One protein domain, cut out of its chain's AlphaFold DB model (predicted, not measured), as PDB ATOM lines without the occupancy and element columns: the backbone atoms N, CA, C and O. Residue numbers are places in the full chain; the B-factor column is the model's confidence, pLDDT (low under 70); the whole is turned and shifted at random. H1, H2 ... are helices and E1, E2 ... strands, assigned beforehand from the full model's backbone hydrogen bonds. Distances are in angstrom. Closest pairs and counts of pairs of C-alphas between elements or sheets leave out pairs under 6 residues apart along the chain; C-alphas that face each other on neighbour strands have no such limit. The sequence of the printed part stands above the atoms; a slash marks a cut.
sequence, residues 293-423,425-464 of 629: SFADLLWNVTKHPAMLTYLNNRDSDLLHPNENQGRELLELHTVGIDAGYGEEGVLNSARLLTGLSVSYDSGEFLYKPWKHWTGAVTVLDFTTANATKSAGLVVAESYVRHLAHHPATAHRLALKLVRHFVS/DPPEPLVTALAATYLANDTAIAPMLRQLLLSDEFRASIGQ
ATOM      1  N   SER A 293     -16.979 -27.410 -34.124       98.69
ATOM      2  CA  SER A 293     -17.872 -26.247 -34.192       98.69
ATOM      3  C   SER A 293     -18.420 -26.076 -35.614       98.69
ATOM      4  O   SER A 293     -17.694 -26.220 -36.607       98.69
ATOM      5  N   PHE A 294     -19.705 -25.744 -35.736       98.88
ATOM      6  CA  PHE A 294     -20.276 -25.386 -37.030       98.88
ATOM      7  C   PHE A 294     -19.701 -24.064 -37.549       98.88
ATOM      8  O   PHE A 294     -19.556 -23.916 -38.757       98.88
ATOM      9  N   ALA A 295     -19.320 -23.126 -36.675       98.81
ATOM     10  CA  ALA A 295     -18.683 -21.874 -37.080       98.81
ATOM     11  C   ALA A 295     -17.360 -22.102 -37.840       98.81
ATOM     12  O   ALA A 295     -17.130 -21.471 -38.876       98.81
ATOM     13  N   ASP A 296     -16.519 -23.033 -37.380       98.88
ATOM     14  CA  ASP A 296     -15.269 -23.395 -38.061       98.88
ATOM     15  C   ASP A 296     -15.523 -24.219 -39.324       98.88
ATOM     16  O   ASP A 296     -14.922 -23.935 -40.363       98.88
ATOM     17  N   LEU A 297     -16.433 -25.201 -39.275       98.81
ATOM     18  CA  LEU A 297     -16.802 -25.998 -40.450       98.81
ATOM     19  C   LEU A 297     -17.365 -25.104 -41.566       98.81
ATOM     20  O   LEU A 297     -16.872 -25.156 -42.692       98.81
ATOM     21  N   LEU A 298     -18.322 -24.227 -41.244       98.88
ATOM     22  CA  LEU A 298     -18.926 -23.258 -42.159       98.88
ATOM     23  C   LEU A 298     -17.877 -22.321 -42.767       98.88
ATOM     24  O   LEU A 298     -17.897 -22.085 -43.978       98.88
ATOM     25  N   TRP A 299     -16.947 -21.793 -41.966       98.81
ATOM     26  CA  TRP A 299     -15.882 -20.939 -42.492       98.81
ATOM     27  C   TRP A 299     -14.934 -21.709 -43.415       98.81
ATOM     28  O   TRP A 299     -14.597 -21.232 -44.503       98.81
ATOM     29  N   ASN A 300     -14.545 -22.921 -43.018       98.81
ATOM     30  CA  ASN A 300     -13.638 -23.756 -43.791       98.81
ATOM     31  C   ASN A 300     -14.244 -24.188 -45.132       98.81
ATOM     32  O   ASN A 300     -13.554 -24.056 -46.142       98.81
ATOM     33  N   VAL A 301     -15.521 -24.588 -45.194       98.56
ATOM     34  CA  VAL A 301     -16.187 -24.865 -46.485       98.56
ATOM     35  C   VAL A 301     -16.421 -23.593 -47.302       98.56
ATOM     36  O   VAL A 301     -16.225 -23.621 -48.513       98.56
ATOM     37  N   THR A 302     -16.747 -22.454 -46.676       98.69
ATOM     38  CA  THR A 302     -16.984 -21.182 -47.393       98.69
ATOM     39  C   THR A 302     -15.746 -20.710 -48.160       98.69
ATOM     40  O   THR A 302     -15.867 -20.256 -49.298       98.69
ATOM     41  N   LYS A 303     -14.548 -20.845 -47.577       98.25
ATOM     42  CA  LYS A 303     -13.279 -20.493 -48.241       98.25
ATOM     43  C   LYS A 303     -12.656 -21.636 -49.055       98.25
ATOM     44  O   LYS A 303     -11.591 -21.447 -49.639       98.25
ATOM     45  N   HIS A 304     -13.267 -22.821 -49.097       98.62
ATOM     46  CA  HIS A 304     -12.662 -23.985 -49.743       98.62
ATOM     47  C   HIS A 304     -12.659 -23.852 -51.279       98.62
ATOM     48  O   HIS A 304     -13.706 -23.523 -51.843       98.62
ATOM     49  N   PRO A 305     -11.559 -24.179 -51.991       98.12
ATOM     50  CA  PRO A 305     -11.491 -24.067 -53.453       98.12
ATOM     51  C   PRO A 305     -12.641 -24.746 -54.202       98.12
ATOM     52  O   PRO A 305     -13.272 -24.111 -55.041       98.12
ATOM     53  N   ALA A 306     -12.990 -25.982 -53.833       98.06
ATOM     54  CA  ALA A 306     -14.129 -26.706 -54.408       98.06
ATOM     55  C   ALA A 306     -15.463 -25.923 -54.322       98.06
ATOM     56  O   ALA A 306     -16.194 -25.849 -55.306       98.06
ATOM     57  N   MET A 307     -15.759 -25.283 -53.180       98.56
ATOM     58  CA  MET A 307     -16.967 -24.467 -52.985       98.56
ATOM     59  C   MET A 307     -16.882 -23.138 -53.753       98.56
ATOM     60  O   MET A 307     -17.816 -22.768 -54.466       98.56
ATOM     61  N   LEU A 308     -15.731 -22.456 -53.669       98.44
ATOM     62  CA  LEU A 308     -15.455 -21.212 -54.396       98.44
ATOM     63  C   LEU A 308     -15.535 -21.396 -55.921       98.44
ATOM     64  O   LEU A 308     -15.919 -20.457 -56.622       98.44
ATOM     65  N   THR A 309     -15.195 -22.580 -56.444       97.00
ATOM     66  CA  THR A 309     -15.419 -22.935 -57.851       97.00
ATOM     67  C   THR A 309     -16.875 -23.294 -58.124       97.00
ATOM     68  O   THR A 309     -17.473 -22.682 -59.005       97.00
ATOM     69  N   TYR A 310     -17.469 -24.226 -57.374       97.50
ATOM     70  CA  TYR A 310     -18.828 -24.720 -57.631       97.50
ATOM     71  C   TYR A 310     -19.878 -23.597 -57.611       97.50
ATOM     72  O   TYR A 310     -20.668 -23.453 -58.544       97.50
ATOM     73  N   LEU A 311     -19.817 -22.704 -56.619       97.25
ATOM     74  CA  LEU A 311     -20.682 -21.519 -56.545       97.25
ATOM     75  C   LEU A 311     -20.100 -20.291 -57.269       97.25
ATOM     76  O   LEU A 311     -20.665 -19.202 -57.199       97.25
ATOM     77  N   ASN A 312     -19.017 -20.470 -58.032       95.44
ATOM     78  CA  ASN A 312     -18.403 -19.480 -58.924       95.44
ATOM     79  C   ASN A 312     -17.940 -18.176 -58.224       95.44
ATOM     80  O   ASN A 312     -17.736 -17.146 -58.876       95.44
ATOM     81  N   ASN A 313     -17.737 -18.183 -56.901       97.69
ATOM     82  CA  ASN A 313     -17.233 -17.013 -56.172       97.69
ATOM     83  C   ASN A 313     -15.743 -16.736 -56.449       97.69
ATOM     84  O   ASN A 313     -15.309 -15.591 -56.342       97.69
ATOM     85  N   ARG A 314     -14.969 -17.728 -56.918       95.12
ATOM     86  CA  ARG A 314     -13.585 -17.535 -57.407       95.12
ATOM     87  C   ARG A 314     -13.466 -16.380 -58.412       95.12
ATOM     88  O   ARG A 314     -12.483 -15.623 -58.380       95.12
ATOM     89  N   ASP A 315     -14.496 -16.202 -59.238       93.19
ATOM     90  CA  ASP A 315     -14.563 -15.206 -60.306       93.19
ATOM     91  C   ASP A 315     -15.205 -13.878 -59.866       93.19
ATOM     92  O   ASP A 315     -14.926 -12.857 -60.489       93.19
ATOM     93  N   SER A 316     -15.895 -13.850 -58.719       95.44
ATOM     94  CA  SER A 316     -16.470 -12.662 -58.057       95.44
ATOM     95  C   SER A 316     -15.454 -11.521 -57.884       95.44
ATOM     96  O   SER A 316     -14.290 -11.762 -57.534       95.44
ATOM     97  N   ASP A 317     -15.861 -10.274 -58.130       95.00
ATOM     98  CA  ASP A 317     -15.036  -9.072 -57.926       95.00
ATOM     99  C   ASP A 317     -15.871  -7.845 -57.498       95.00
ATOM    100  O   ASP A 317     -17.096  -7.884 -57.473       95.00
ATOM    101  N   LEU A 318     -15.214  -6.737 -57.141       94.31
ATOM    102  CA  LEU A 318     -15.874  -5.529 -56.626       94.31
ATOM    103  C   LEU A 318     -16.757  -4.752 -57.619       94.31
ATOM    104  O   LEU A 318     -17.487  -3.855 -57.203       94.31
ATOM    105  N   LEU A 319     -16.651  -5.024 -58.916       94.12
ATOM    106  CA  LEU A 319     -17.518  -4.469 -59.955       94.12
ATOM    107  C   LEU A 319     -18.633  -5.463 -60.308       94.12
ATOM    108  O   LEU A 319     -19.715  -5.045 -60.721       94.12
ATOM    109  N   HIS A 320     -18.379  -6.759 -60.104       93.00
ATOM    110  CA  HIS A 320     -19.286  -7.865 -60.393       93.00
ATOM    111  C   HIS A 320     -19.335  -8.875 -59.218       93.00
ATOM    112  O   HIS A 320     -18.804  -9.986 -59.341       93.00
ATOM    113  N   PRO A 321     -19.950  -8.530 -58.064       94.69
ATOM    114  CA  PRO A 321     -20.140  -9.490 -56.981       94.69
ATOM    115  C   PRO A 321     -21.031 -10.642 -57.452       94.69
ATOM    116  O   PRO A 321     -22.129 -10.412 -57.961       94.69
ATOM    117  N   ASN A 322     -20.566 -11.881 -57.301       94.75
ATOM    118  CA  ASN A 322     -21.349 -13.056 -57.672       94.75
ATOM    119  C   ASN A 322     -22.313 -13.430 -56.538       94.75
ATOM    120  O   ASN A 322     -21.888 -13.879 -55.474       94.75
ATOM    121  N   GLU A 323     -23.615 -13.264 -56.776       95.19
ATOM    122  CA  GLU A 323     -24.647 -13.566 -55.783       95.19
ATOM    123  C   GLU A 323     -24.707 -15.032 -55.360       95.19
ATOM    124  O   GLU A 323     -25.108 -15.274 -54.229       95.19
ATOM    125  N   ASN A 324     -24.312 -15.993 -56.204       96.62
ATOM    126  CA  ASN A 324     -24.547 -17.421 -55.954       96.62
ATOM    127  C   ASN A 324     -24.093 -17.855 -54.549       96.62
ATOM    128  O   ASN A 324     -24.915 -18.285 -53.748       96.62
ATOM    129  N   GLN A 325     -22.815 -17.684 -54.196       98.06
ATOM    130  CA  GLN A 325     -22.348 -18.104 -52.869       98.06
ATOM    131  C   GLN A 325     -22.882 -17.221 -51.733       98.06
ATOM    132  O   GLN A 325     -23.140 -17.733 -50.645       98.06
ATOM    133  N   GLY A 326     -23.103 -15.924 -51.978       97.88
ATOM    134  CA  GLY A 326     -23.744 -15.037 -51.001       97.88
ATOM    135  C   GLY A 326     -25.187 -15.450 -50.688       97.88
ATOM    136  O   GLY A 326     -25.638 -15.299 -49.551       97.88
ATOM    137  N   ARG A 327     -25.877 -16.017 -51.683       98.31
ATOM    138  CA  ARG A 327     -27.224 -16.574 -51.610       98.31
ATOM    139  C   ARG A 327     -27.235 -17.917 -50.903       98.31
ATOM    140  O   ARG A 327     -27.889 -18.015 -49.873       98.31
ATOM    141  N   GLU A 328     -26.481 -18.912 -51.378       98.19
ATOM    142  CA  GLU A 328     -26.513 -20.252 -50.771       98.19
ATOM    143  C   GLU A 328     -26.018 -20.231 -49.314       98.19
ATOM    144  O   GLU A 328     -26.529 -20.981 -48.483       98.19
ATOM    145  N   LEU A 329     -25.086 -19.327 -48.964       98.75
ATOM    146  CA  LEU A 329     -24.676 -19.095 -47.575       98.75
ATOM    147  C   LEU A 329     -25.876 -18.765 -46.671       98.75
ATOM    148  O   LEU A 329     -25.965 -19.312 -45.574       98.75
ATOM    149  N   LEU A 330     -26.809 -17.927 -47.130       98.75
ATOM    150  CA  LEU A 330     -28.023 -17.559 -46.396       98.75
ATOM    151  C   LEU A 330     -29.135 -18.610 -46.560       98.75
ATOM    152  O   LEU A 330     -29.626 -19.146 -45.569       98.75
ATOM    153  N   GLU A 331     -29.512 -18.936 -47.799       97.69
ATOM    154  CA  GLU A 331     -30.685 -19.755 -48.153       97.69
ATOM    155  C   GLU A 331     -30.529 -21.239 -47.802       97.69
ATOM    156  O   GLU A 331     -31.498 -21.878 -47.369       97.69
ATOM    157  N   LEU A 332     -29.323 -21.793 -47.968       97.44
ATOM    158  CA  LEU A 332     -29.050 -23.224 -47.829       97.44
ATOM    159  C   LEU A 332     -28.233 -23.547 -46.578       97.44
ATOM    160  O   LEU A 332     -28.649 -24.407 -45.791       97.44
ATOM    161  N   HIS A 333     -27.122 -22.842 -46.375       98.56
ATOM    162  CA  HIS A 333     -26.120 -23.197 -45.374       98.56
ATOM    163  C   HIS A 333     -26.432 -22.692 -43.956       98.56
ATOM    164  O   HIS A 333     -26.109 -23.410 -43.012       98.56
ATOM    165  N   THR A 334     -27.039 -21.507 -43.788       98.81
ATOM    166  CA  THR A 334     -27.217 -20.863 -42.465       98.81
ATOM    167  C   THR A 334     -28.675 -20.550 -42.115       98.81
ATOM    168  O   THR A 334     -29.411 -21.453 -41.736       98.81
ATOM    169  N   VAL A 335     -29.110 -19.295 -42.211       98.38
ATOM    170  CA  VAL A 335     -30.347 -18.782 -41.598       98.38
ATOM    171  C   VAL A 335     -31.636 -19.241 -42.287       98.38
ATOM    172  O   VAL A 335     -32.680 -19.310 -41.645       98.38
ATOM    173  N   GLY A 336     -31.565 -19.612 -43.566       97.25
ATOM    174  CA  GLY A 336     -32.699 -20.048 -44.379       97.25
ATOM    175  C   GLY A 336     -33.463 -18.912 -45.059       97.25
ATOM    176  O   GLY A 336     -33.429 -17.765 -44.623       97.25
ATOM    177  N   ILE A 337     -34.167 -19.253 -46.144       94.38
ATOM    178  CA  ILE A 337     -34.845 -18.302 -47.042       94.38
ATOM    179  C   ILE A 337     -35.858 -17.380 -46.338       94.38
ATOM    180  O   ILE A 337     -35.977 -16.206 -46.683       94.38
ATOM    181  N   ASP A 338     -36.531 -17.881 -45.303       91.19
ATOM    182  CA  ASP A 338     -37.562 -17.153 -44.558       91.19
ATOM    183  C   ASP A 338     -36.996 -16.182 -43.499       91.19
ATOM    184  O   ASP A 338     -37.756 -15.475 -42.841       91.19
ATOM    185  N   ALA A 339     -35.667 -16.089 -43.343       93.88
ATOM    186  CA  ALA A 339     -35.021 -15.235 -42.340       93.88
ATOM    187  C   ALA A 339     -35.127 -13.716 -42.611       93.88
ATOM    188  O   ALA A 339     -34.724 -12.917 -41.771       93.88
ATOM    189  N   GLY A 340     -35.666 -13.294 -43.761       93.69
ATOM    190  CA  GLY A 340     -36.069 -11.897 -43.996       93.69
ATOM    191  C   GLY A 340     -34.977 -10.924 -44.472       93.69
ATOM    192  O   GLY A 340     -35.226  -9.723 -44.522       93.69
ATOM    193  N   TYR A 341     -33.796 -11.405 -44.872       93.81
ATOM    194  CA  TYR A 341     -32.677 -10.567 -45.350       93.81
ATOM    195  C   TYR A 341     -32.935  -9.869 -46.710       93.81
ATOM    196  O   TYR A 341     -32.286  -8.872 -47.022       93.81
ATOM    197  N   GLY A 342     -33.875 -10.368 -47.524       93.38
ATOM    198  CA  GLY A 342     -34.291  -9.754 -48.796       93.38
ATOM    199  C   GLY A 342     -33.229  -9.738 -49.912       93.38
ATOM    200  O   GLY A 342     -32.140 -10.290 -49.787       93.38
ATOM    201  N   GLU A 343     -33.543  -9.095 -51.042       94.56
ATOM    202  CA  GLU A 343     -32.630  -9.011 -52.199       94.56
ATOM    203  C   GLU A 343     -31.340  -8.234 -51.863       94.56
ATOM    204  O   GLU A 343     -30.242  -8.654 -52.229       94.56
ATOM    205  N   GLU A 344     -31.449  -7.158 -51.074       96.75
ATOM    206  CA  GLU A 344     -30.286  -6.391 -50.611       96.75
ATOM    207  C   GLU A 344     -29.369  -7.213 -49.692       96.75
ATOM    208  O   GLU A 344     -28.149  -7.139 -49.833       96.75
ATOM    209  N   GLY A 345     -29.924  -8.048 -48.806       97.94
ATOM    210  CA  GLY A 345     -29.138  -8.933 -47.947       97.94
ATOM    211  C   GLY A 345     -28.310  -9.950 -48.734       97.94
ATOM    212  O   GLY A 345     -27.159 -10.196 -48.377       97.94
ATOM    213  N   VAL A 346     -28.828 -10.475 -49.853       98.12
ATOM    214  CA  VAL A 346     -28.046 -11.349 -50.749       98.12
ATOM    215  C   VAL A 346     -26.918 -10.577 -51.427       98.12
ATOM    216  O   VAL A 346     -25.781 -11.049 -51.438       98.12
ATOM    217  N   LEU A 347     -27.191  -9.378 -51.944       98.19
ATOM    218  CA  LEU A 347     -26.164  -8.542 -52.570       98.19
ATOM    219  C   LEU A 347     -25.079  -8.116 -51.563       98.19
ATOM    220  O   LEU A 347     -23.895  -8.094 -51.899       98.19
ATOM    221  N   ASN A 348     -25.458  -7.818 -50.320       98.69
ATOM    222  CA  ASN A 348     -24.533  -7.493 -49.232       98.69
ATOM    223  C   ASN A 348     -23.722  -8.720 -48.782       98.69
ATOM    224  O   ASN A 348     -22.507  -8.606 -48.616       98.69
ATOM    225  N   SER A 349     -24.336  -9.903 -48.708       98.69
ATOM    226  CA  SER A 349     -23.641 -11.184 -48.518       98.69
ATOM    227  C   SER A 349     -22.599 -11.425 -49.621       98.69
ATOM    228  O   SER A 349     -21.426 -11.669 -49.342       98.69
ATOM    229  N   ALA A 350     -22.991 -11.256 -50.887       98.69
ATOM    230  CA  ALA A 350     -22.111 -11.410 -52.044       98.69
ATOM    231  C   ALA A 350     -20.935 -10.420 -52.025       98.69
ATOM    232  O   ALA A 350     -19.796 -10.814 -52.276       98.69
ATOM    233  N   ARG A 351     -21.187  -9.150 -51.670       98.69
ATOM    234  CA  ARG A 351     -20.153  -8.121 -51.462       98.69
ATOM    235  C   ARG A 351     -19.137  -8.550 -50.403       98.69
ATOM    236  O   ARG A 351     -17.939  -8.468 -50.669       98.69
ATOM    237  N   LEU A 352     -19.590  -9.045 -49.250       98.75
ATOM    238  CA  LEU A 352     -18.714  -9.496 -48.160       98.75
ATOM    239  C   LEU A 352     -17.841 -10.697 -48.557       98.75
ATOM    240  O   LEU A 352     -16.689 -10.767 -48.138       98.75
ATOM    241  N   LEU A 353     -18.334 -11.594 -49.416       98.69
ATOM    242  CA  LEU A 353     -17.568 -12.746 -49.914       98.69
ATOM    243  C   LEU A 353     -16.652 -12.437 -51.119       98.69
ATOM    244  O   LEU A 353     -15.893 -13.315 -51.544       98.69
ATOM    245  N   THR A 354     -16.675 -11.219 -51.679       98.69
ATOM    246  CA  THR A 354     -15.754 -10.838 -52.770       98.69
ATOM    247  C   THR A 354     -14.288 -10.960 -52.338       98.69
ATOM    248  O   THR A 354     -13.927 -10.754 -51.182       98.69
ATOM    249  N   GLY A 355     -13.399 -11.288 -53.275       97.62
ATOM    250  CA  GLY A 355     -11.969 -11.446 -52.986       97.62
ATOM    251  C   GLY A 355     -11.584 -12.780 -52.335       97.62
ATOM    252  O   GLY A 355     -10.422 -13.161 -52.467       97.62
ATOM    253  N   LEU A 356     -12.512 -13.538 -51.734       98.56
ATOM    254  CA  LEU A 356     -12.304 -14.968 -51.469       98.56
ATOM    255  C   LEU A 356     -12.203 -15.684 -52.825       98.56
ATOM    256  O   LEU A 356     -13.124 -15.624 -53.636       98.56
ATOM    257  N   SER A 357     -11.056 -16.289 -53.128       97.50
ATOM    258  CA  SER A 357     -10.766 -16.782 -54.474       97.50
ATOM    259  C   SER A 357      -9.786 -17.956 -54.439       97.50
ATOM    260  O   SER A 357      -9.368 -18.404 -53.374       97.50
ATOM    261  N   VAL A 358      -9.444 -18.467 -55.619       96.19
ATOM    262  CA  VAL A 358      -8.575 -19.633 -55.815       96.19
ATOM    263  C   VAL A 358      -7.289 -19.207 -56.528       96.19
ATOM    264  O   VAL A 358      -7.326 -18.364 -57.431       96.19
ATOM    265  N   SER A 359      -6.146 -19.731 -56.101       91.88
ATOM    266  CA  SER A 359      -4.843 -19.584 -56.758       91.88
ATOM    267  C   SER A 359      -4.884 -20.210 -58.154       91.88
ATOM    268  O   SER A 359      -5.339 -21.340 -58.296       91.88
ATOM    269  N   TYR A 360      -4.438 -19.496 -59.194       86.12
ATOM    270  CA  TYR A 360      -4.429 -20.061 -60.554       86.12
ATOM    271  C   TYR A 360      -3.367 -21.159 -60.688       86.12
ATOM    272  O   TYR A 360      -3.615 -22.192 -61.302       86.12
ATOM    273  N   ASP A 361      -2.206 -20.942 -60.071       83.88
ATOM    274  CA  ASP A 361      -1.054 -21.832 -60.190       83.88
ATOM    275  C   ASP A 361      -1.187 -23.048 -59.261       83.88
ATOM    276  O   ASP A 361      -0.883 -24.172 -59.652       83.88
ATOM    277  N   SER A 362      -1.686 -22.839 -58.034       86.00
ATOM    278  CA  SER A 362      -1.718 -23.876 -56.992       86.00
ATOM    279  C   SER A 362      -3.100 -24.485 -56.720       86.00
ATOM    280  O   SER A 362      -3.188 -25.476 -56.007       86.00
ATOM    281  N   GLY A 363      -4.196 -23.934 -57.257       89.88
ATOM    282  CA  GLY A 363      -5.562 -24.428 -56.999       89.88
ATOM    283  C   GLY A 363      -6.063 -24.239 -55.553       89.88
ATOM    284  O   GLY A 363      -7.201 -24.577 -55.235       89.88
ATOM    285  N   GLU A 364      -5.242 -23.680 -54.664       92.81
ATOM    286  CA  GLU A 364      -5.551 -23.485 -53.243       92.81
ATOM    287  C   GLU A 364      -6.335 -22.193 -52.975       92.81
ATOM    288  O   GLU A 364      -6.491 -21.332 -53.842       92.81
ATOM    289  N   PHE A 365      -6.813 -22.024 -51.739       97.06
ATOM    290  CA  PHE A 365      -7.455 -20.784 -51.312       97.06
ATOM    291  C   PHE A 365      -6.473 -19.603 -51.347       97.06
ATOM    292  O   PHE A 365      -5.392 -19.654 -50.763       97.06
ATOM    293  N   LEU A 366      -6.887 -18.504 -51.977       95.88
ATOM    294  CA  LEU A 366      -6.142 -17.253 -52.034       95.88
ATOM    295  C   LEU A 366      -7.093 -16.063 -51.886       95.88
ATOM    296  O   LEU A 366      -7.882 -15.765 -52.788       95.88
ATOM    297  N   TYR A 367      -6.967 -15.327 -50.781       98.06
ATOM    298  CA  TYR A 367      -7.606 -14.021 -50.653       98.06
ATOM    299  C   TYR A 367      -6.929 -12.998 -51.575       98.06
ATOM    300  O   TYR A 367      -5.707 -12.858 -51.582       98.06
ATOM    301  N   LYS A 368      -7.730 -12.265 -52.350       97.62
ATOM    302  CA  LYS A 368      -7.281 -11.277 -53.341       97.62
ATOM    303  C   LYS A 368      -7.823  -9.892 -52.966       97.62
ATOM    304  O   LYS A 368      -8.864  -9.498 -53.497       97.62
ATOM    305  N   PRO A 369      -7.137  -9.121 -52.094       97.69
ATOM    306  CA  PRO A 369      -7.619  -7.829 -51.595       97.69
ATOM    307  C   PRO A 369      -8.110  -6.884 -52.694       97.69
ATOM    308  O   PRO A 369      -9.153  -6.254 -52.561       97.69
ATOM    309  N   TRP A 370      -7.404  -6.808 -53.827       97.19
ATOM    310  CA  TRP A 370      -7.770  -5.914 -54.928       97.19
ATOM    311  C   TRP A 370      -9.144  -6.223 -55.539       97.19
ATOM    312  O   TRP A 370      -9.784  -5.277 -56.000       97.19
ATOM    313  N   LYS A 371      -9.608  -7.484 -55.485       97.50
ATOM    314  CA  LYS A 371     -10.952  -7.931 -55.895       97.50
ATOM    315  C   LYS A 371     -12.051  -7.612 -54.871       97.50
ATOM    316  O   LYS A 371     -13.212  -7.656 -55.258       97.50
ATOM    317  N   HIS A 372     -11.723  -7.319 -53.612       98.56
ATOM    318  CA  HIS A 372     -12.725  -7.112 -52.562       98.56
ATOM    319  C   HIS A 372     -13.480  -5.781 -52.731       98.56
ATOM    320  O   HIS A 372     -12.887  -4.751 -53.078       98.56
ATOM    321  N   TRP A 373     -14.790  -5.809 -52.499       98.56
ATOM    322  CA  TRP A 373     -15.687  -4.654 -52.463       98.56
ATOM    323  C   TRP A 373     -15.666  -4.005 -51.075       98.56
ATOM    324  O   TRP A 373     -15.604  -4.706 -50.076       98.56
ATOM    325  N   THR A 374     -15.748  -2.678 -50.990       98.44
ATOM    326  CA  THR A 374     -15.672  -1.933 -49.718       98.44
ATOM    327  C   THR A 374     -16.787  -0.902 -49.598       98.44
ATOM    328  O   THR A 374     -17.080  -0.209 -50.575       98.44
ATOM    329  N   GLY A 375     -17.339  -0.747 -48.396       98.31
ATOM    330  CA  GLY A 375     -18.442   0.164 -48.084       98.31
ATOM    331  C   GLY A 375     -19.347  -0.386 -46.980       98.31
ATOM    332  O   GLY A 375     -19.294  -1.571 -46.659       98.31
ATOM    333  N   ALA A 376     -20.189   0.466 -46.394       98.19
ATOM    334  CA  ALA A 376     -21.106   0.031 -45.344       98.19
ATOM    335  C   ALA A 376     -22.150  -0.965 -45.880       98.19
ATOM    336  O   ALA A 376     -22.731  -0.738 -46.944       98.19
ATOM    337  N   VAL A 377     -22.384  -2.047 -45.135       97.62
ATOM    338  CA  VAL A 377     -23.390  -3.078 -45.433       97.62
ATOM    339  C   VAL A 377     -24.043  -3.603 -44.160       97.62
ATOM    340  O   VAL A 377     -23.412  -3.669 -43.102       97.62
ATOM    341  N   THR A 378     -25.290  -4.047 -44.314       98.38
ATOM    342  CA  THR A 378     -26.059  -4.771 -43.299       98.38
ATOM    343  C   THR A 378     -26.646  -6.040 -43.923       98.38
ATOM    344  O   THR A 378     -27.110  -6.014 -45.067       98.38
ATOM    345  N   VAL A 379     -26.619  -7.146 -43.180       98.50
ATOM    346  CA  VAL A 379     -27.317  -8.404 -43.485       98.50
ATOM    347  C   VAL A 379     -27.925  -8.896 -42.173       98.50
ATOM    348  O   VAL A 379     -27.188  -9.231 -41.250       98.50
ATOM    349  N   LEU A 380     -29.258  -8.931 -42.085       97.69
ATOM    350  CA  LEU A 380     -29.976  -9.128 -40.818       97.69
ATOM    351  C   LEU A 380     -29.488  -8.126 -39.751       97.69
ATOM    352  O   LEU A 380     -29.549  -6.917 -39.972       97.69
ATOM    353  N   ASP A 381     -29.004  -8.617 -38.616       97.12
ATOM    354  CA  ASP A 381     -28.427  -7.865 -37.504       97.12
ATOM    355  C   ASP A 381     -26.910  -7.612 -37.650       97.12
ATOM    356  O   ASP A 381     -26.366  -6.731 -36.979       97.12
ATOM    357  N   PHE A 382     -26.217  -8.298 -38.568       98.56
ATOM    358  CA  PHE A 382     -24.803  -8.041 -38.848       98.56
ATOM    359  C   PHE A 382     -24.631  -6.746 -39.650       98.56
ATOM    360  O   PHE A 382     -25.069  -6.647 -40.796       98.56
ATOM    361  N   THR A 383     -23.941  -5.758 -39.076       98.50
ATOM    362  CA  THR A 383     -23.611  -4.484 -39.737       98.50
ATOM    363  C   THR A 383     -22.115  -4.207 -39.664       98.50
ATOM    364  O   THR A 383     -21.497  -4.334 -38.608       98.50
ATOM    365  N   THR A 384     -21.522  -3.779 -40.779       98.56
ATOM    366  CA  THR A 384     -20.099  -3.421 -40.855       98.56
ATOM    367  C   THR A 384     -19.867  -2.262 -41.817       98.56
ATOM    368  O   THR A 384     -20.543  -2.127 -42.835       98.56
ATOM    369  N   ALA A 385     -18.868  -1.427 -41.521       98.06
ATOM    370  CA  ALA A 385     -18.406  -0.378 -42.429       98.06
ATOM    371  C   ALA A 385     -17.595  -0.922 -43.625       98.06
ATOM    372  O   ALA A 385     -17.341  -0.168 -44.562       98.06
ATOM    373  N   ASN A 386     -17.133  -2.183 -43.544       98.31
ATOM    374  CA  ASN A 386     -16.241  -2.875 -44.486       98.31
ATOM    375  C   ASN A 386     -15.251  -1.941 -45.220       98.31
ATOM    376  O   ASN A 386     -15.259  -1.795 -46.445       98.31
ATOM    377  N   ALA A 387     -14.453  -1.221 -44.426       97.56
ATOM    378  CA  ALA A 387     -13.820   0.020 -44.861       97.56
ATOM    379  C   ALA A 387     -12.553  -0.159 -45.717       97.56
ATOM    380  O   ALA A 387     -12.161   0.777 -46.413       97.56
ATOM    381  N   THR A 388     -11.881  -1.317 -45.671       98.00
ATOM    382  CA  THR A 388     -10.608  -1.525 -46.382       98.00
ATOM    383  C   THR A 388     -10.502  -2.899 -47.036       98.00
ATOM    384  O   THR A 388     -10.879  -3.930 -46.483       98.00
ATOM    385  N   LYS A 389      -9.893  -2.917 -48.226       97.94
ATOM    386  CA  LYS A 389      -9.663  -4.132 -49.020       97.94
ATOM    387  C   LYS A 389      -8.775  -5.171 -48.328       97.94
ATOM    388  O   LYS A 389      -8.908  -6.361 -48.595       97.94
ATOM    389  N   SER A 390      -7.869  -4.744 -47.449       96.38
ATOM    390  CA  SER A 390      -7.020  -5.643 -46.661       96.38
ATOM    391  C   SER A 390      -7.780  -6.320 -45.516       96.38
ATOM    392  O   SER A 390      -7.539  -7.495 -45.263       96.38
ATOM    393  N   ALA A 391      -8.722  -5.625 -44.867       97.25
ATOM    394  CA  ALA A 391      -9.508  -6.181 -43.763       97.25
ATOM    395  C   ALA A 391     -10.602  -7.166 -44.214       97.25
ATOM    396  O   ALA A 391     -11.042  -7.980 -43.408       97.25
ATOM    397  N   GLY A 392     -11.021  -7.119 -45.485       98.12
ATOM    398  CA  GLY A 392     -12.162  -7.878 -46.011       98.12
ATOM    399  C   GLY A 392     -12.177  -9.383 -45.713       98.12
ATOM    400  O   GLY A 392     -13.247  -9.932 -45.483       98.12
ATOM    401  N   LEU A 393     -11.016 -10.044 -45.607       98.56
ATOM    402  CA  LEU A 393     -10.931 -11.450 -45.184       98.56
ATOM    403  C   LEU A 393     -11.437 -11.666 -43.746       98.56
ATOM    404  O   LEU A 393     -12.189 -12.601 -43.488       98.56
ATOM    405  N   VAL A 394     -11.047 -10.782 -42.826       98.62
ATOM    406  CA  VAL A 394     -11.455 -10.817 -41.411       98.62
ATOM    407  C   VAL A 394     -12.922 -10.411 -41.267       98.62
ATOM    408  O   VAL A 394     -13.647 -10.988 -40.461       98.62
ATOM    409  N   VAL A 395     -13.387  -9.459 -42.084       98.69
ATOM    410  CA  VAL A 395     -14.807  -9.070 -42.130       98.69
ATOM    411  C   VAL A 395     -15.669 -10.223 -42.662       98.69
ATOM    412  O   VAL A 395     -16.726 -10.491 -42.096       98.69
ATOM    413  N   ALA A 396     -15.208 -10.945 -43.690       98.75
ATOM    414  CA  ALA A 396     -15.878 -12.131 -44.217       98.75
ATOM    415  C   ALA A 396     -15.929 -13.273 -43.189       98.75
ATOM    416  O   ALA A 396     -16.995 -13.852 -42.994       98.75
ATOM    417  N   GLU A 397     -14.829 -13.563 -42.484       98.81
ATOM    418  CA  GLU A 397     -14.836 -14.563 -41.406       98.81
ATOM    419  C   GLU A 397     -15.793 -14.166 -40.273       98.81
ATOM    420  O   GLU A 397     -16.607 -14.980 -39.840       98.81
ATOM    421  N   SER A 398     -15.755 -12.905 -39.829       98.88
ATOM    422  CA  SER A 398     -16.652 -12.388 -38.787       98.88
ATOM    423  C   SER A 398     -18.127 -12.479 -39.191       98.88
ATOM    424  O   SER A 398     -18.949 -12.901 -38.381       98.88
ATOM    425  N   TYR A 399     -18.454 -12.168 -40.447       98.88
ATOM    426  CA  TYR A 399     -19.799 -12.319 -41.009       98.88
ATOM    427  C   TYR A 399     -20.263 -13.782 -41.037       98.88
ATOM    428  O   TYR A 399     -21.362 -14.102 -40.587       98.88
ATOM    429  N   VAL A 400     -19.412 -14.693 -41.519       98.88
ATOM    430  CA  VAL A 400     -19.728 -16.126 -41.592       98.88
ATOM    431  C   VAL A 400     -19.905 -16.722 -40.190       98.88
ATOM    432  O   VAL A 400     -20.867 -17.455 -39.952       98.88
ATOM    433  N   ARG A 401     -19.047 -16.356 -39.230       98.81
ATOM    434  CA  ARG A 401     -19.193 -16.766 -37.823       98.81
ATOM    435  C   ARG A 401     -20.441 -16.168 -37.170       98.81
ATOM    436  O   ARG A 401     -21.091 -16.877 -36.409       98.81
ATOM    437  N   HIS A 402     -20.830 -14.932 -37.492       98.88
ATOM    438  CA  HIS A 402     -22.098 -14.350 -37.027       98.88
ATOM    439  C   HIS A 402     -23.300 -15.179 -37.497       98.88
ATOM    440  O   HIS A 402     -24.125 -15.588 -36.682       98.88
ATOM    441  N   LEU A 403     -23.360 -15.525 -38.788       98.88
ATOM    442  CA  LEU A 403     -24.428 -16.379 -39.324       98.88
ATOM    443  C   LEU A 403     -24.454 -17.778 -38.687       98.88
ATOM    444  O   LEU A 403     -25.537 -18.335 -38.518       98.88
ATOM    445  N   ALA A 404     -23.305 -18.342 -38.298       98.88
ATOM    446  CA  ALA A 404     -23.259 -19.607 -37.560       98.88
ATOM    447  C   ALA A 404     -23.928 -19.514 -36.175       98.88
ATOM    448  O   ALA A 404     -24.599 -20.459 -35.764       98.88
ATOM    449  N   HIS A 405     -23.790 -18.382 -35.481       98.81
ATOM    450  CA  HIS A 405     -24.369 -18.148 -34.150       98.81
ATOM    451  C   HIS A 405     -25.813 -17.621 -34.185       98.81
ATOM    452  O   HIS A 405     -26.477 -17.576 -33.151       98.81
ATOM    453  N   HIS A 406     -26.328 -17.226 -35.352       98.81
ATOM    454  CA  HIS A 406     -27.680 -16.686 -35.470       98.81
ATOM    455  C   HIS A 406     -28.748 -17.745 -35.095       98.81
ATOM    456  O   HIS A 406     -28.701 -18.863 -35.618       98.81
ATOM    457  N   PRO A 407     -29.762 -17.431 -34.255       98.44
ATOM    458  CA  PRO A 407     -30.720 -18.425 -33.754       98.44
ATOM    459  C   PRO A 407     -31.487 -19.211 -34.830       98.44
ATOM    460  O   PRO A 407     -31.771 -20.391 -34.638       98.44
ATOM    461  N   ALA A 408     -31.774 -18.603 -35.989       98.56
ATOM    462  CA  ALA A 408     -32.404 -19.317 -37.106       98.56
ATOM    463  C   ALA A 408     -31.502 -20.427 -37.686       98.56
ATOM    464  O   ALA A 408     -32.002 -21.474 -38.090       98.56
ATOM    465  N   THR A 409     -30.176 -20.242 -37.669       98.88
ATOM    466  CA  THR A 409     -29.207 -21.278 -38.062       98.88
ATOM    467  C   THR A 409     -29.219 -22.427 -37.058       98.88
ATOM    468  O   THR A 409     -29.323 -23.582 -37.461       98.88
ATOM    469  N   ALA A 410     -29.201 -22.121 -35.755       98.88
ATOM    470  CA  ALA A 410     -29.290 -23.122 -34.690       98.88
ATOM    471  C   ALA A 410     -30.558 -23.988 -34.814       98.88
ATOM    472  O   ALA A 410     -30.477 -25.219 -34.807       98.88
ATOM    473  N   HIS A 411     -31.719 -23.348 -35.006       98.75
ATOM    474  CA  HIS A 411     -33.003 -24.029 -35.216       98.75
ATOM    475  C   HIS A 411     -32.999 -24.881 -36.488       98.75
ATOM    476  O   HIS A 411     -33.300 -26.071 -36.433       98.75
ATOM    477  N   ARG A 412     -32.561 -24.327 -37.626       98.38
ATOM    478  CA  ARG A 412     -32.487 -25.045 -38.908       98.38
ATOM    479  C   ARG A 412     -31.557 -26.260 -38.851       98.38
ATOM    480  O   ARG A 412     -31.891 -27.301 -39.420       98.38
ATOM    481  N   LEU A 413     -30.400 -26.150 -38.197       98.69
ATOM    482  CA  LEU A 413     -29.462 -27.265 -38.043       98.69
ATOM    483  C   LEU A 413     -30.051 -28.361 -37.156       98.69
ATOM    484  O   LEU A 413     -30.043 -29.525 -37.559       98.69
ATOM    485  N   ALA A 414     -30.650 -27.997 -36.018       98.88
ATOM    486  CA  ALA A 414     -31.393 -28.935 -35.184       98.88
ATOM    487  C   ALA A 414     -32.533 -29.612 -35.969       98.88
ATOM    488  O   ALA A 414     -32.651 -30.834 -35.946       98.88
ATOM    489  N   LEU A 415     -33.305 -28.859 -36.758       98.69
ATOM    490  CA  LEU A 415     -34.397 -29.373 -37.591       98.69
ATOM    491  C   LEU A 415     -33.902 -30.372 -38.649       98.69
ATOM    492  O   LEU A 415     -34.565 -31.380 -38.902       98.69
ATOM    493  N   LYS A 416     -32.740 -30.124 -39.270       98.56
ATOM    494  CA  LYS A 416     -32.118 -31.072 -40.211       98.56
ATOM    495  C   LYS A 416     -31.593 -32.321 -39.495       98.56
ATOM    496  O   LYS A 416     -31.843 -33.420 -39.980       98.56
ATOM    497  N   LEU A 417     -30.933 -32.178 -38.345       98.75
ATOM    498  CA  LEU A 417     -30.418 -33.310 -37.560       98.75
ATOM    499  C   LEU A 417     -31.544 -34.202 -37.020       98.75
ATOM    500  O   LEU A 417     -31.480 -35.420 -37.167       98.75
ATOM    501  N   VAL A 418     -32.610 -33.621 -36.463       98.75
ATOM    502  CA  VAL A 418     -33.787 -34.376 -35.996       98.75
ATOM    503  C   VAL A 418     -34.515 -35.034 -37.172       98.75
ATOM    504  O   VAL A 418     -34.960 -36.174 -37.038       98.75
ATOM    505  N   ARG A 419     -34.561 -34.399 -38.356       98.44
ATOM    506  CA  ARG A 419     -35.094 -35.057 -39.562       98.44
ATOM    507  C   ARG A 419     -34.283 -36.282 -39.982       98.44
ATOM    508  O   ARG A 419     -34.864 -37.282 -40.405       98.44
ATOM    509  N   HIS A 420     -32.964 -36.218 -39.850       98.06
ATOM    510  CA  HIS A 420     -32.066 -37.318 -40.189       98.06
ATOM    511  C   HIS A 420     -32.179 -38.472 -39.178       98.06
ATOM    512  O   HIS A 420     -32.498 -39.618 -39.517       98.06
ATOM    513  N   PHE A 421     -31.988 -38.158 -37.895       98.31
ATOM    514  CA  PHE A 421     -31.808 -39.144 -36.830       98.31
ATOM    515  C   PHE A 421     -33.094 -39.547 -36.092       98.31
ATOM    516  O   PHE A 421     -33.096 -40.617 -35.496       98.31
ATOM    517  N   VAL A 422     -34.200 -38.793 -36.195       97.69
ATOM    518  CA  VAL A 422     -35.490 -39.122 -35.546       97.69
ATOM    519  C   VAL A 422     -36.584 -39.454 -36.571       97.69
ATOM    520  O   VAL A 422     -36.845 -40.632 -36.819       97.69
ATOM    521  N   SER A 423     -37.187 -38.461 -37.230       95.94
ATOM    522  CA  SER A 423     -38.448 -38.605 -37.986       95.94
ATOM    523  C   SER A 423     -38.504 -37.669 -39.198       95.94
ATOM    524  O   SER A 423     -38.012 -36.547 -39.114       95.94
ATOM    525  N   ASP A 425     -41.021 -36.011 -40.036       95.44
ATOM    526  CA  ASP A 425     -41.697 -34.916 -39.333       95.44
ATOM    527  C   ASP A 425     -41.037 -34.705 -37.947       95.44
ATOM    528  O   ASP A 425     -41.266 -35.509 -37.033       95.44
ATOM    529  N   PRO A 426     -40.136 -33.714 -37.785       96.94
ATOM    530  CA  PRO A 426     -39.371 -33.515 -36.552       96.94
ATOM    531  C   PRO A 426     -40.218 -32.980 -35.381       96.94
ATOM    532  O   PRO A 426     -40.869 -31.946 -35.539       96.94
ATOM    533  N   PRO A 427     -40.158 -33.581 -34.176       97.00
ATOM    534  CA  PRO A 427     -40.790 -33.003 -32.991       97.00
ATOM    535  C   PRO A 427     -40.107 -31.688 -32.581       97.00
ATOM    536  O   PRO A 427     -38.977 -31.679 -32.092       97.00
ATOM    537  N   GLU A 428     -40.825 -30.573 -32.737       97.75
ATOM    538  CA  GLU A 428     -40.338 -29.219 -32.430       97.75
ATOM    539  C   GLU A 428     -39.743 -29.044 -31.011       97.75
ATOM    540  O   GLU A 428     -38.721 -28.370 -30.902       97.75
ATOM    541  N   PRO A 429     -40.255 -29.670 -29.926       98.31
ATOM    542  CA  PRO A 429     -39.615 -29.578 -28.609       98.31
ATOM    543  C   PRO A 429     -38.145 -30.027 -28.602       98.31
ATOM    544  O   PRO A 429     -37.305 -29.343 -28.016       98.31
ATOM    545  N   LEU A 430     -37.811 -31.115 -29.308       98.69
ATOM    546  CA  LEU A 430     -36.431 -31.585 -29.445       98.69
ATOM    547  C   LEU A 430     -35.604 -30.653 -30.342       98.69
ATOM    548  O   LEU A 430     -34.439 -30.397 -30.045       98.69
ATOM    549  N   VAL A 431     -36.196 -30.118 -31.415       98.88
ATOM    550  CA  VAL A 431     -35.534 -29.146 -32.306       98.88
ATOM    551  C   VAL A 431     -35.132 -27.892 -31.525       98.88
ATOM    552  O   VAL A 431     -33.962 -27.506 -31.537       98.88
ATOM    553  N   THR A 432     -36.065 -27.307 -30.774       98.81
ATOM    554  CA  THR A 432     -35.812 -26.168 -29.884       98.81
ATOM    555  C   THR A 432     -34.774 -26.505 -28.800       98.81
ATOM    556  O   THR A 432     -33.852 -25.717 -28.573       98.81
ATOM    557  N   ALA A 433     -34.851 -27.680 -28.166       98.88
ATOM    558  CA  ALA A 433     -33.892 -28.090 -27.135       98.88
ATOM    559  C   ALA A 433     -32.459 -28.266 -27.678       98.88
ATOM    560  O   ALA A 433     -31.499 -27.835 -27.040       98.88
ATOM    561  N   LEU A 434     -32.300 -28.852 -28.868       98.88
ATOM    562  CA  LEU A 434     -30.996 -29.013 -29.518       98.88
ATOM    563  C   LEU A 434     -30.432 -27.680 -30.025       98.88
ATOM    564  O   LEU A 434     -29.225 -27.460 -29.931       98.88
ATOM    565  N   ALA A 435     -31.284 -26.774 -30.514       98.88
ATOM    566  CA  ALA A 435     -30.880 -25.423 -30.903       98.88
ATOM    567  C   ALA A 435     -30.357 -24.611 -29.703       98.88
ATOM    568  O   ALA A 435     -29.369 -23.887 -29.833       98.88
ATOM    569  N   ALA A 436     -30.959 -24.775 -28.520       98.88
ATOM    570  CA  ALA A 436     -30.444 -24.193 -27.282       98.88
ATOM    571  C   ALA A 436     -29.068 -24.775 -26.902       98.88
ATOM    572  O   ALA A 436     -28.142 -24.013 -26.627       98.88
ATOM    573  N   THR A 437     -28.898 -26.101 -26.959       98.88
ATOM    574  CA  THR A 437     -27.607 -26.766 -26.696       98.88
ATOM    575  C   THR A 437     -26.511 -26.323 -27.665       98.88
ATOM    576  O   THR A 437     -25.392 -26.061 -27.229       98.88
ATOM    577  N   TYR A 438     -26.822 -26.173 -28.953       98.88
ATOM    578  CA  TYR A 438     -25.896 -25.657 -29.968       98.88
ATOM    579  C   TYR A 438     -25.365 -24.258 -29.620       98.88
ATOM    580  O   TYR A 438     -24.155 -24.032 -29.637       98.88
ATOM    581  N   LEU A 439     -26.257 -23.327 -29.257       98.81
ATOM    582  CA  LEU A 439     -25.873 -21.961 -28.881       98.81
ATOM    583  C   LEU A 439     -25.126 -21.918 -27.539       98.81
ATOM    584  O   LEU A 439     -24.186 -21.145 -27.388       98.81
ATOM    585  N   ALA A 440     -25.500 -22.772 -26.583       98.75
ATOM    586  CA  ALA A 440     -24.840 -22.872 -25.281       98.75
ATOM    587  C   ALA A 440     -23.427 -23.494 -25.337       98.75
ATOM    588  O   ALA A 440     -22.683 -23.381 -24.367       98.75
ATOM    589  N   ASN A 441     -23.058 -24.144 -26.448       98.75
ATOM    590  CA  ASN A 441     -21.765 -24.810 -26.645       98.75
ATOM    591  C   ASN A 441     -20.980 -24.230 -27.842       98.75
ATOM    592  O   ASN A 441     -20.298 -24.974 -28.538       98.75
ATOM    593  N   ASP A 442     -21.088 -22.922 -28.109       98.44
ATOM    594  CA  ASP A 442     -20.289 -22.209 -29.133       98.44
ATOM    595  C   ASP A 442     -20.362 -22.863 -30.535       98.44
ATOM    596  O   ASP A 442     -19.376 -23.028 -31.252       98.44
ATOM    597  N   THR A 443     -21.566 -23.295 -30.930       98.75
ATOM    598  CA  THR A 443     -21.871 -24.030 -32.176       98.75
ATOM    599  C   THR A 443     -21.314 -25.461 -32.279       98.75
ATOM    600  O   THR A 443     -21.341 -26.049 -33.365       98.75
ATOM    601  N   ALA A 444     -20.829 -26.059 -31.186       98.62
ATOM    602  CA  ALA A 444     -20.323 -27.434 -31.179       98.62
ATOM    603  C   ALA A 444     -21.406 -28.477 -31.520       98.62
ATOM    604  O   ALA A 444     -22.491 -28.506 -30.934       98.62
ATOM    605  N   ILE A 445     -21.073 -29.385 -32.439       98.69
ATOM    606  CA  ILE A 445     -21.987 -30.402 -32.973       98.69
ATOM    607  C   ILE A 445     -22.046 -31.659 -32.095       98.69
ATOM    608  O   ILE A 445     -23.129 -32.219 -31.909       98.69
ATOM    609  N   ALA A 446     -20.927 -32.102 -31.509       98.75
ATOM    610  CA  ALA A 446     -20.911 -33.303 -30.666       98.75
ATOM    611  C   ALA A 446     -21.915 -33.267 -29.484       98.75
ATOM    612  O   ALA A 446     -22.617 -34.265 -29.299       98.75
ATOM    613  N   PRO A 447     -22.091 -32.150 -28.736       98.88
ATOM    614  CA  PRO A 447     -23.125 -32.050 -27.700       98.88
ATOM    615  C   PRO A 447     -24.554 -32.224 -28.233       98.88
ATOM    616  O   PRO A 447     -25.354 -32.917 -27.600       98.88
ATOM    617  N   MET A 448     -24.873 -31.669 -29.415       98.44
ATOM    618  CA  MET A 448     -26.180 -31.879 -30.055       98.44
ATOM    619  C   MET A 448     -26.403 -33.357 -30.376       98.44
ATOM    620  O   MET A 448     -27.451 -33.910 -30.051       98.44
ATOM    621  N   LEU A 449     -25.422 -34.010 -31.010       98.81
ATOM    622  CA  LEU A 449     -25.531 -35.415 -31.408       98.81
ATOM    623  C   LEU A 449     -25.681 -36.333 -30.189       98.81
ATOM    624  O   LEU A 449     -26.518 -37.235 -30.216       98.81
ATOM    625  N   ARG A 450     -24.941 -36.067 -29.103       98.88
ATOM    626  CA  ARG A 450     -25.069 -36.803 -27.838       98.88
ATOM    627  C   ARG A 450     -26.473 -36.670 -27.247       98.88
ATOM    628  O   ARG A 450     -27.078 -37.675 -26.889       98.88
ATOM    629  N   GLN A 451     -27.008 -35.450 -27.164       98.88
ATOM    630  CA  GLN A 451     -28.361 -35.217 -26.652       98.88
ATOM    631  C   GLN A 451     -29.427 -35.870 -27.543       98.88
ATOM    632  O   GLN A 451     -30.358 -36.486 -27.030       98.88
ATOM    633  N   LEU A 452     -29.286 -35.768 -28.868       98.88
ATOM    634  CA  LEU A 452     -30.234 -36.331 -29.828       98.88
ATOM    635  C   LEU A 452     -30.284 -37.860 -29.702       98.88
ATOM    636  O   LEU A 452     -31.352 -38.409 -29.442       98.88
ATOM    637  N   LEU A 453     -29.145 -38.546 -29.831       98.75
ATOM    638  CA  LEU A 453     -29.079 -40.016 -29.866       98.75
ATOM    639  C   LEU A 453     -29.446 -40.694 -28.532       98.75
ATOM    640  O   LEU A 453     -29.669 -41.904 -28.506       98.75
ATOM    641  N   LEU A 454     -29.527 -39.933 -27.435       98.62
ATOM    642  CA  LEU A 454     -29.952 -40.416 -26.116       98.62
ATOM    643  C   LEU A 454     -31.378 -39.967 -25.727       98.62
ATOM    644  O   LEU A 454     -31.903 -40.437 -24.713       98.62
ATOM    645  N   SER A 455     -32.016 -39.107 -26.531       98.56
ATOM    646  CA  SER A 455     -33.357 -38.559 -26.273       98.56
ATOM    647  C   SER A 455     -34.469 -39.618 -26.247       98.56
ATOM    648  O   SER A 455     -34.368 -40.695 -26.847       98.56
ATOM    649  N   ASP A 456     -35.566 -39.299 -25.557       97.19
ATOM    650  CA  ASP A 456     -36.759 -40.150 -25.512       97.19
ATOM    651  C   ASP A 456     -37.474 -40.168 -26.873       97.19
ATOM    652  O   ASP A 456     -37.957 -41.219 -27.300       97.19
ATOM    653  N   GLU A 457     -37.475 -39.049 -27.600       97.44
ATOM    654  CA  GLU A 457     -38.028 -38.943 -28.952       97.44
ATOM    655  C   GLU A 457     -37.260 -39.816 -29.952       97.44
ATOM    656  O   GLU A 457     -37.887 -40.513 -30.751       97.44
ATOM    657  N   PHE A 458     -35.921 -39.845 -29.880       98.00
ATOM    658  CA  PHE A 458     -35.106 -40.778 -30.665       98.00
ATOM    659  C   PHE A 458     -35.449 -42.230 -30.327       98.00
ATOM    660  O   PHE A 458     -35.661 -43.039 -31.229       98.00
ATOM    661  N   ARG A 459     -35.577 -42.570 -29.037       95.75
ATOM    662  CA  ARG A 459     -35.949 -43.928 -28.600       95.75
ATOM    663  C   ARG A 459     -37.345 -44.341 -29.083       95.75
ATOM    664  O   ARG A 459     -37.560 -45.511 -29.384       95.75
ATOM    665  N   ALA A 460     -38.274 -43.392 -29.188       94.38
ATOM    666  CA  ALA A 460     -39.634 -43.614 -29.672       94.38
ATOM    667  C   ALA A 460     -39.761 -43.652 -31.212       94.38
ATOM    668  O   ALA A 460     -40.782 -44.115 -31.725       94.38
ATOM    669  N   SER A 461     -38.760 -43.196 -31.974       95.00
ATOM    670  CA  SER A 461     -38.865 -43.017 -33.433       95.00
ATOM    671  C   SER A 461     -38.570 -44.269 -34.273       95.00
ATOM    672  O   SER A 461     -38.154 -44.155 -35.431       95.00
ATOM    673  N   ILE A 462     -38.772 -45.465 -33.713       94.12
ATOM    674  CA  ILE A 462     -38.539 -46.753 -34.385       94.12
ATOM    675  C   ILE A 462     -39.431 -46.870 -35.628       94.12
ATOM    676  O   ILE A 462     -40.656 -46.984 -35.541       94.12
ATOM    677  N   GLY A 463     -38.804 -46.865 -36.803       91.56
ATOM    678  CA  GLY A 463     -39.472 -46.961 -38.098       91.56
ATOM    679  C   GLY A 463     -40.107 -45.678 -38.612       91.56
ATOM    680  O   GLY A 463     -40.929 -45.767 -39.520       91.56
ATOM    681  N   GLN A 464     -39.743 -44.514 -38.068       92.81
ATOM    682  CA  GLN A 464     -40.198 -43.206 -38.567       92.81
ATOM    683  C   GLN A 464     -39.365 -42.687 -39.761       92.81
ATOM    684  O   GLN A 464     -39.550 -41.553 -40.205       92.81
TER     685      GLN A 464
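Overview. This is residues 293 to 423 and 425 to 464 of the 629 residues of the protein "Unannotated protein" of freshwater metagenome (UniProt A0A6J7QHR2). Two helical lobes stand end to end along the longest axis, joined where H5 turns into H6. The larger lobe has H3, H4 and H5 at its core, with H1 packed on H5, the small hairpin E3-E4 over H4 and H5, and the hairpin E1-E2 with H2 at the end away from the other lobe. The smaller lobe is three crossed helices, H6, H7 and H8, with the short H9 at its far end. The 171 printed residues hold nine named helices and four named strands, in the order H1 to H4, E1 to E4, H5 to H9, with two antiparallel two-stranded sheets, E1-E2 and E3-E4; the class is mostly helix. The whole is compact by its radius of gyration of the C-alphas, 17.6 A, yet elongated in outline, with spans of 55 by 34 by 24 A.

Arrangement. E3, residues 377 to 379, and E4, residues 382 to 384, form an antiparallel hairpin at 171 degrees; N 379 and O 382 are 2.9 A apart and N 382 and O 379 are 3.0 A apart, both within hydrogen-bond range. H4, residues 342 to 353, has 8 pairs of C-alphas within 8 A of E3; the closest C-alphas of the two, those of Gly 345 and Val 379, are 4.8 A apart. H5, residues 392 to 405, has 3 pairs of C-alphas within 8 A of E4; the closest C-alphas of the two, those of Phe 382 and Tyr 399, are 6.9 A apart. H4 touches H5 with residues 352 to 353 alone, at a steep tilt of 50 degrees, opposite ways; their closest C-alphas, those of Leu 352 and Ala 396, are 5.5 A apart. H3, residues 323 to 333, touches H4 about perpendicular at 74 degrees, with the C-alphas of Gly 326 and Ala 350 closest at 4.1 A. H1, residues 294 to 302, touches H5 at a steep tilt of 44 degrees, opposite ways, with the C-alphas of Ala 295 and Ala 404 closest at 5.1 A. E1, residues 356 to 358, and E2, residues 365 to 367, form the other antiparallel hairpin, at 134 degrees, with N 366 and O 357 within hydrogen-bond range at 2.8 A. H2, residues 305 to 310, has its closest C-alpha to E1 at Pro 305, 5.8 A from that of Val 358. H6, residues 407 to 421, touches H7, residues 428 to 440, at a steep tilt of 57 degrees, opposite ways; the C-alphas of Ala 410 and Ala 435 are closest at 4.7 A. H7 and H8, residues 445 to 454, form a helical hairpin at 36 degrees, only just a steep tilt, with the C-alphas of Leu 434 and Met 448 closest at 5.6 A. H9, residues 456 to 460, is close to but not clearly touching H8; their closest C-alphas, those of Leu 452 and Phe 458, are 6.6 A apart. H5 and H8 are apart. Every O i to N i+4 pair is within hydrogen-bond range in H1, H2 and H4 to H9, and 5 of 7 are in H3.

Along the chain. H1 begins at C-alpha 294, (-20.276, -25.386, -37.030). From first to last C-alpha H4 measures 17.0 A, H5 19.9 A, H6 21.0 A and H7 18.2 A. H6 begins at C-alpha 407, (-30.720, -18.425, -33.754), and H9 ends at C-alpha 460, (-39.634, -43.614, -29.672).

Size, cuts and confidence. The C-alphas of Trp 370 and Ala 460 are the two farthest apart, 55.4 A. Residue 424 is cut out, with 5.1 A between C-alphas 423 and 425. Of the links printed whole, H2 to H3 is long, with 12 residues. No printed residue is under 70 in pLDDT.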